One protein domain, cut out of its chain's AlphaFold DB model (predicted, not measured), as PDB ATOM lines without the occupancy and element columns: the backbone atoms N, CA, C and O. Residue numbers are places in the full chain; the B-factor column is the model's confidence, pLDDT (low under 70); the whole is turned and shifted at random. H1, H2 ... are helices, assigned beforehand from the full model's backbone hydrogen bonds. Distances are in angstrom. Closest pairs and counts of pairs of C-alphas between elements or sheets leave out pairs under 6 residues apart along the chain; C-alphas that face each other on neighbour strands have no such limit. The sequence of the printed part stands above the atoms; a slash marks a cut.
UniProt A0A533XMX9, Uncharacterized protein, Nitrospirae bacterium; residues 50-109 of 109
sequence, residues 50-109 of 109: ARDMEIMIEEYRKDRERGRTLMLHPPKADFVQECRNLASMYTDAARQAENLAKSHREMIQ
ATOM      1  N   ALA A  50      32.914  28.037 198.612       96.62
ATOM      2  CA  ALA A  50      31.952  27.658 199.649       96.62
ATOM      3  C   ALA A  50      30.511  27.604 199.105       96.62
ATOM      4  O   ALA A  50      29.825  26.603 199.308       96.62
ATOM      5  N   ARG A  51      30.085  28.626 198.349       97.38
ATOM      6  CA  ARG A  51      28.767  28.652 197.685       97.38
ATOM      7  C   ARG A  51      28.605  27.528 196.667       97.38
ATOM      8  O   ARG A  51      27.539  26.929 196.587       97.38
ATOM      9  N   ASP A  52      29.654  27.212 195.916       94.25
ATOM     10  CA  ASP A  52      29.617  26.122 194.942       94.25
ATOM     11  C   ASP A  52      29.339  24.780 195.639       94.25
ATOM     12  O   ASP A  52      28.560  23.974 195.133       94.25
ATOM     13  N   MET A  53      29.889  24.558 196.842       93.25
ATOM     14  CA  MET A  53      29.586  23.357 197.632       93.25
ATOM     15  C   MET A  53      28.121  23.306 198.082       93.25
ATOM     16  O   MET A  53      27.517  22.234 198.072       93.25
ATOM     17  N   GLU A  54      27.532  24.445 198.446       93.06
ATOM     18  CA  GLU A  54      26.106  24.535 198.790       93.06
ATOM     19  C   GLU A  54      25.218  24.234 197.575       93.06
ATOM     20  O   GLU A  54      24.270  23.455 197.683       93.06
ATOM     21  N   ILE A  55      25.568  24.765 196.401       91.50
ATOM     22  CA  ILE A  55      24.875  24.472 195.139       91.50
ATOM     23  C   ILE A  55      24.952  22.975 194.816       91.50
ATOM     24  O   ILE A  55      23.939  22.377 194.458       91.50
ATOM     25  N   MET A  56      26.117  22.341 194.988       86.69
ATOM     26  CA  MET A  56      26.263  20.898 194.755       86.69
ATOM     27  C   MET A  56      25.386  20.057 195.690       86.69
ATOM     28  O   MET A  56      24.822  19.055 195.248       86.69
ATOM     29  N   ILE A  57      25.227  20.459 196.957       88.56
ATOM     30  CA  ILE A  57      24.310  19.788 197.893       88.56
ATOM     31  C   ILE A  57      22.872  19.864 197.376       88.56
ATOM     32  O   ILE A  57      22.165  18.854 197.383       88.56
ATOM     33  N   GLU A  58      22.434  21.041 196.930       90.00
ATOM     34  CA  GLU A  58      21.070  21.237 196.438       90.00
ATOM     35  C   GLU A  58      20.807  20.474 195.136       90.00
ATOM     36  O   GLU A  58      19.774  19.817 195.009       90.00
ATOM     37  N   GLU A  59      21.750  20.473 194.193       85.12
ATOM     38  CA  GLU A  59      21.616  19.688 192.961       85.12
ATOM     39  C   GLU A  59      21.611  18.176 193.244       85.12
ATOM     40  O   GLU A  59      20.772  17.461 192.698       85.12
ATOM     41  N   TYR A  60      22.451  17.691 194.167       83.44
ATOM     42  CA  TYR A  60      22.451  16.284 194.586       83.44
ATOM     43  C   TYR A  60      21.140  15.863 195.265       83.44
ATOM     44  O   TYR A  60      20.685  14.728 195.108       83.44
ATOM     45  N   ARG A  61      20.510  16.766 196.027       84.56
ATOM     46  CA  ARG A  61      19.210  16.516 196.670       84.56
ATOM     47  C   ARG A  61      18.071  16.412 195.662       84.56
ATOM     48  O   ARG A  61      17.180  15.592 195.868       84.56
ATOM     49  N   LYS A  62      18.100  17.226 194.603       86.25
ATOM     50  CA  LYS A  62      17.098  17.200 193.525       86.25
ATOM     51  C   LYS A  62      17.230  15.949 192.659       86.25
ATOM     52  O   LYS A  62      16.219  15.359 192.297       86.25
ATOM     53  N   ASP A  63      18.459  15.554 192.340       81.88
ATOM     54  CA  ASP A  63      18.752  14.395 191.502       81.88
ATOM     55  C   ASP A  63      20.073  13.746 191.938       81.88
ATOM     56  O   ASP A  63      21.168  14.252 191.678       81.88
ATOM     57  N   ARG A  64      19.970  12.585 192.596       73.94
ATOM     58  CA  ARG A  64      21.135  11.848 193.103       73.94
ATOM     59  C   ARG A  64      22.021  11.275 191.996       73.94
ATOM     60  O   ARG A  64      23.206  11.070 192.249       73.94
ATOM     61  N   GLU A  65      21.487  10.993 190.809       71.69
ATOM     62  CA  GLU A  65      22.282  10.483 189.683       71.69
ATOM     63  C   GLU A  65      23.070  11.616 189.030       71.69
ATOM     64  O   GLU A  65      24.276  11.491 188.811       71.69
ATOM     65  N   ARG A  66      22.433  12.773 188.833       69.38
ATOM     66  CA  ARG A  66      23.116  13.992 188.377       69.38
ATOM     67  C   ARG A  66      24.131  14.507 189.394       69.38
ATOM     68  O   ARG A  66      25.212  14.959 189.032       69.38
ATOM     69  N   GLY A  67      23.816  14.403 190.678       65.88
ATOM     70  CA  GLY A  67      24.760  14.716 191.740       65.88
ATOM     71  C   GLY A  67      25.967  13.773 191.743       65.88
ATOM     72  O   GLY A  67      27.079  14.223 191.994       65.88
ATOM     73  N   ARG A  68      25.778  12.487 191.406       67.56
ATOM     74  CA  ARG A  68      26.872  11.512 191.255       67.56
ATOM     75  C   ARG A  68      27.770  11.789 190.051       67.56
ATOM     76  O   ARG A  68      28.975  11.609 190.178       67.56
ATOM     77  N   THR A  69      27.238  12.243 188.916       70.62
ATOM     78  CA  THR A  69      28.067  12.569 187.735       70.62
ATOM     79  C   THR A  69      28.941  13.807 187.927       70.62
ATOM     80  O   THR A  69      29.973  13.929 187.274       70.62
ATOM     81  N   LEU A  70      28.570  14.699 188.847       67.75
ATOM     82  CA  LEU A  70      29.392  15.841 189.254       67.75
ATOM     83  C   LEU A  70      30.525  15.452 190.222       67.75
ATOM     84  O   LEU A  70      31.397  16.275 190.505       67.75
ATOM     85  N   MET A  71      30.544  14.215 190.731       65.06
ATOM     86  CA  MET A  71      31.598  13.740 191.627       65.06
ATOM     87  C   MET A  71      32.829  13.296 190.836       65.06
ATOM     88  O   MET A  71      32.739  12.509 189.898       65.06
ATOM     89  N   LEU A  72      34.011  13.735 191.273       63.00
ATOM     90  CA  LEU A  72      35.295  13.304 190.704       63.00
ATOM     91  C   LEU A  72      35.666  11.856 191.089       63.00
ATOM     92  O   LEU A  72      36.486  11.233 190.416       63.00
ATOM     93  N   HIS A  73      35.068  11.303 192.152       56.84
ATOM     94  CA  HIS A  73      35.379   9.975 192.690       56.84
ATOM     95  C   HIS A  73      34.122   9.250 193.212       56.84
ATOM     96  O   HIS A  73      33.175   9.913 193.636       56.84
ATOM     97  N   PRO A  74      34.097   7.897 193.209       55.84
ATOM     98  CA  PRO A  74      32.998   7.128 193.794       55.84
ATOM     99  C   PRO A  74      32.835   7.465 195.285       55.84
ATOM    100  O   PRO A  74      33.846   7.685 195.960       55.84
ATOM    101  N   PRO A  75      31.598   7.490 195.816       58.12
ATOM    102  CA  PRO A  75      31.338   8.021 197.146       58.12
ATOM    103  C   PRO A  75      32.016   7.139 198.195       58.12
ATOM    104  O   PRO A  75      31.635   5.985 198.393       58.12
ATOM    105  N   LYS A  76      33.049   7.674 198.853       50.41
ATOM    106  CA  LYS A  76      33.685   7.035 200.014       50.41
ATOM    107  C   LYS A  76      33.102   7.520 201.349       50.41
ATOM    108  O   LYS A  76      33.473   6.974 202.384       50.41
ATOM    109  N   ALA A  77      32.149   8.453 201.334       60.16
ATOM    110  CA  ALA A  77      31.372   8.882 202.494       60.16
ATOM    111  C   ALA A  77      30.015   9.488 202.072       60.16
ATOM    112  O   ALA A  77      29.650   9.477 200.893       60.16
ATOM    113  N   ASP A  78      29.262  10.011 203.047       80.19
ATOM    114  CA  ASP A  78      28.076  10.839 202.807       80.19
ATOM    115  C   ASP A  78      28.486  12.129 202.074       80.19
ATOM    116  O   ASP A  78      29.036  13.053 202.674       80.19
ATOM    117  N   PHE A  79      28.217  12.183 200.766       79.75
ATOM    118  CA  PHE A  79      28.543  13.315 199.894       79.75
ATOM    119  C   PHE A  79      28.027  14.653 200.432       79.75
ATOM    120  O   PHE A  79      28.725  15.662 200.374       79.75
ATOM    121  N   VAL A  80      26.814  14.668 200.997       86.12
ATOM    122  CA  VAL A  80      26.242  15.899 201.552       86.12
ATOM    123  C   VAL A  80      27.090  16.373 202.727       86.12
ATOM    124  O   VAL A  80      27.340  17.572 202.859       86.12
ATOM    125  N   GLN A  81      27.563  15.449 203.563       87.31
ATOM    126  CA  GLN A  81      28.450  15.778 204.670       87.31
ATOM    127  C   GLN A  81      29.832  16.238 204.184       87.31
ATOM    128  O   GLN A  81      30.371  17.201 204.729       87.31
ATOM    129  N   GLU A  82      30.395  15.615 203.146       85.12
ATOM    130  CA  GLU A  82      31.666  16.048 202.548       85.12
ATOM    131  C   GLU A  82      31.576  17.476 201.996       85.12
ATOM    132  O   GLU A  82      32.415  18.318 202.325       85.12
ATOM    133  N   CYS A  83      30.526  17.797 201.235       89.12
ATOM    134  CA  CYS A  83      30.302  19.152 200.735       89.12
ATOM    135  C   CYS A  83      30.119  20.165 201.869       89.12
ATOM    136  O   CYS A  83      30.658  21.267 201.785       89.12
ATOM    137  N   ARG A  84      29.414  19.808 202.953       92.38
ATOM    138  CA  ARG A  84      29.284  20.681 204.137       92.38
ATOM    139  C   ARG A  84      30.631  20.951 204.791       92.38
ATOM    140  O   ARG A  84      30.916  22.096 205.140       92.38
ATOM    141  N   ASN A  85      31.462  19.921 204.928       90.88
ATOM    142  CA  ASN A  85      32.801  20.066 205.487       90.88
ATOM    143  C   ASN A  85      33.646  21.004 204.613       90.88
ATOM    144  O   ASN A  85      34.242  21.945 205.131       90.88
ATOM    145  N   LEU A  86      33.633  20.816 203.289       90.69
ATOM    146  CA  LEU A  86      34.340  21.693 202.349       90.69
ATOM    147  C   LEU A  86      33.815  23.134 202.388       90.69
ATOM    148  O   LEU A  86      34.617  24.064 202.434       90.69
ATOM    149  N   ALA A  87      32.496  23.338 202.426       94.38
ATOM    150  CA  ALA A  87      31.893  24.666 202.542       94.38
ATOM    151  C   ALA A  87      32.351  25.393 203.818       94.38
ATOM    152  O   ALA A  87      32.704  26.576 203.772       94.38
ATOM    153  N   SER A  88      32.407  24.672 204.945       94.75
ATOM    154  CA  SER A  88      32.918  25.202 206.213       94.75
ATOM    155  C   SER A  88      34.398  25.563 206.106       94.75
ATOM    156  O   SER A  88      34.785  26.677 206.451       94.75
ATOM    157  N   MET A  89      35.224  24.662 205.567       92.69
ATOM    158  CA  MET A  89      36.661  24.897 205.410       92.69
ATOM    159  C   MET A  89      36.951  26.096 204.498       92.69
ATOM    160  O   MET A  89      37.806  26.917 204.825       92.69
ATOM    161  N   TYR A  90      36.223  26.243 203.386       95.88
ATOM    162  CA  TYR A  90      36.359  27.398 202.497       95.88
ATOM    163  C   TYR A  90      35.908  28.701 203.159       95.88
ATOM    164  O   TYR A  90      36.573  29.724 203.005       95.88
ATOM    165  N   THR A  91      34.825  28.668 203.938       96.94
ATOM    166  CA  THR A  91      34.373  29.816 204.737       96.94
ATOM    167  C   THR A  91      35.432  30.251 205.752       96.94
ATOM    168  O   THR A  91      35.735  31.442 205.864       96.94
ATOM    169  N   ASP A  92      36.032  29.305 206.474       96.12
ATOM    170  CA  ASP A  92      37.072  29.601 207.462       96.12
ATOM    171  C   ASP A  92      38.381  30.072 206.810       96.12
ATOM    172  O   ASP A  92      39.056  30.955 207.344       96.12
ATOM    173  N   ALA A  93      38.734  29.531 205.644       95.06
ATOM    174  CA  ALA A  93      39.874  29.993 204.856       95.06
ATOM    175  C   ALA A  93      39.645  31.416 204.324       95.06
ATOM    176  O   ALA A  93      40.543  32.253 204.402       95.06
ATOM    177  N   ALA A  94      38.432  31.726 203.852       97.44
ATOM    178  CA  ALA A  94      38.075  33.072 203.417       97.44
ATOM    179  C   ALA A  94      38.238  34.083 204.558       97.44
ATOM    180  O   ALA A  94      38.865  35.120 204.366       97.44
ATOM    181  N   ARG A  95      37.757  33.753 205.766       97.31
ATOM    182  CA  ARG A  95      37.927  34.596 206.963       97.31
ATOM    183  C   ARG A  95      39.404  34.849 207.283       97.31
ATOM    184  O   ARG A  95      39.779  35.958 207.649       97.31
ATOM    185  N   GLN A  96      40.252  33.832 207.144       95.62
ATOM    186  CA  GLN A  96      41.693  33.985 207.363       95.62
ATOM    187  C   GLN A  96      42.352  34.871 206.309       95.62
ATOM    188  O   GLN A  96      43.137  35.743 206.674       95.62
ATOM    189  N   ALA A  97      42.002  34.704 205.032       96.19
ATOM    190  CA  ALA A  97      42.473  35.582 203.969       96.19
ATOM    191  C   ALA A  97      42.047  37.042 204.224       96.19
ATOM    192  O   ALA A  97      42.861  37.949 204.100       96.19
ATOM    193  N   GLU A  98      40.829  37.296 204.704       97.62
ATOM    194  CA  GLU A  98      40.415  38.657 205.085       97.62
ATOM    195  C   GLU A  98      41.201  39.238 206.254       97.62
ATOM    196  O   GLU A  98      41.554  40.416 206.229       97.62
ATOM    197  N   ASN A  99      41.491  38.424 207.270       96.38
ATOM    198  CA  ASN A  99      42.316  38.854 208.393       96.38
ATOM    199  C   ASN A  99      43.735  39.213 207.930       96.38
ATOM    200  O   ASN A  99      44.285  40.215 208.383       96.38
ATOM    201  N   LEU A 100      44.301  38.443 206.995       95.19
ATOM    202  CA  LEU A 100      45.594  38.747 206.379       95.19
ATOM    203  C   LEU A 100      45.529  40.043 205.567       95.19
ATOM    204  O   LEU A 100      46.377  40.914 205.746       95.19
ATOM    205  N   ALA A 101      44.490  40.228 204.749       96.62
ATOM    206  CA  ALA A 101      44.288  41.476 204.022       96.62
ATOM    207  C   ALA A 101      44.205  42.685 204.962       96.62
ATOM    208  O   ALA A 101      44.843  43.709 204.723       96.62
ATOM    209  N   LYS A 102      43.441  42.567 206.054       97.06
ATOM    210  CA  LYS A 102      43.330  43.608 207.078       97.06
ATOM    211  C   LYS A 102      44.688  43.915 207.716       97.06
ATOM    212  O   LYS A 102      45.065  45.081 207.750       97.06
ATOM    213  N   SER A 103      45.432  42.894 208.137       95.38
ATOM    214  CA  SER A 103      46.765  43.064 208.728       95.38
ATOM    215  C   SER A 103      47.734  43.768 207.772       95.38
ATOM    216  O   SER A 103      48.460  44.667 208.188       95.38
ATOM    217  N   HIS A 104      47.706  43.431 206.478       95.00
ATOM    218  CA  HIS A 104      48.522  44.112 205.475       95.00
ATOM    219  C   HIS A 104      48.141  45.586 205.289       95.00
ATOM    220  O   HIS A 104      49.030  46.426 205.175       95.00
ATOM    221  N   ARG A 105      46.846  45.932 205.325       95.00
ATOM    222  CA  ARG A 105      46.410  47.339 205.280       95.00
ATOM    223  C   ARG A 105      46.849  48.132 206.507       95.00
ATOM    224  O   ARG A 105      47.235  49.286 206.365       95.00
ATOM    225  N   GLU A 106      46.792  47.524 207.688       95.81
ATOM    226  CA  GLU A 106      47.212  48.162 208.944       95.81
ATOM    227  C   GLU A 106      48.712  48.492 208.959       95.81
ATOM    228  O   GLU A 106      49.106  49.443 209.618       95.81
ATOM    229  N   MET A 107      49.545  47.778 208.191       91.31
ATOM    230  CA  MET A 107      50.982  48.076 208.052       91.31
ATOM    231  C   MET A 107      51.306  49.226 207.084       91.31
ATOM    232  O   MET A 107      52.469  49.608 206.970       91.31
ATOM    233  N   ILE A 108      50.319  49.740 206.344       89.25
ATOM    234  CA  ILE A 108      50.485  50.891 205.435       89.25
ATOM    235  C   ILE A 108      50.227  52.217 206.171       89.25
ATOM    236  O   ILE A 108      50.668  53.267 205.705       89.25
ATOM    237  N   GLN A 109      49.480  52.167 207.278       65.88
ATOM    238  CA  GLN A 109      49.096  53.325 208.093       65.88
ATOM    239  C   GLN A 109      50.238  53.771 209.005       65.88
ATOM    240  O   GLN A 109      50.351  55.002 209.196       65.88
TER     241      GLN A 109
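What this domain is: This is residues 50 to 109 of the 109 residues of an uncharacterized protein of Nitrospirae bacterium (UniProt A0A533XMX9). One long helix, H3, has the shorter H1 side by side with its first part, running opposite ways, while small H2 packs on the end of H1; the far part of H3, from residue 95, sticks out as an arm. The 60 printed residues hold three named helices, H1, H2, H3 in chain order, and no named strand: all helix. The whole is an extended rod, radius of gyration of the C-alphas 16.3 A, spanning 54 by 20 by 15 A.

Where its parts are: Find C-alpha 50 at (31.952, 27.658, 199.649); from there H1 runs 19.2 A to residue 62. H2 is residues 64 to 69. H3, residues 79 to 106, runs 40.6 A to C-alpha 106 at (47.212, 48.162, 208.944).

How they stand to each other: Look at Ala 50 and Ala 87, the closest C-alphas of H1 and H3, 4.2 A apart: the helices touch at a shallow tilt of 17 degrees, H3 with residues 79 to 91 alone. H1 touches H2 with residues 56 to 61 alone, at a steep tilt of 53 degrees; Tyr 60 and Gly 67 have the closest C-alphas, 4.0 A. H2 and H3 are apart. In H1, H2 and H3 every O i to N i+4 pair is within hydrogen-bond range.

The domain as a whole: The C-alphas farthest apart, Glu 65 and Gln 109, are 53.8 A apart. The printed part has no cut and no long link. Residues 72 to 78 stand free; pLDDT is under 70 at 66 to 68, 70 to 77 and 109.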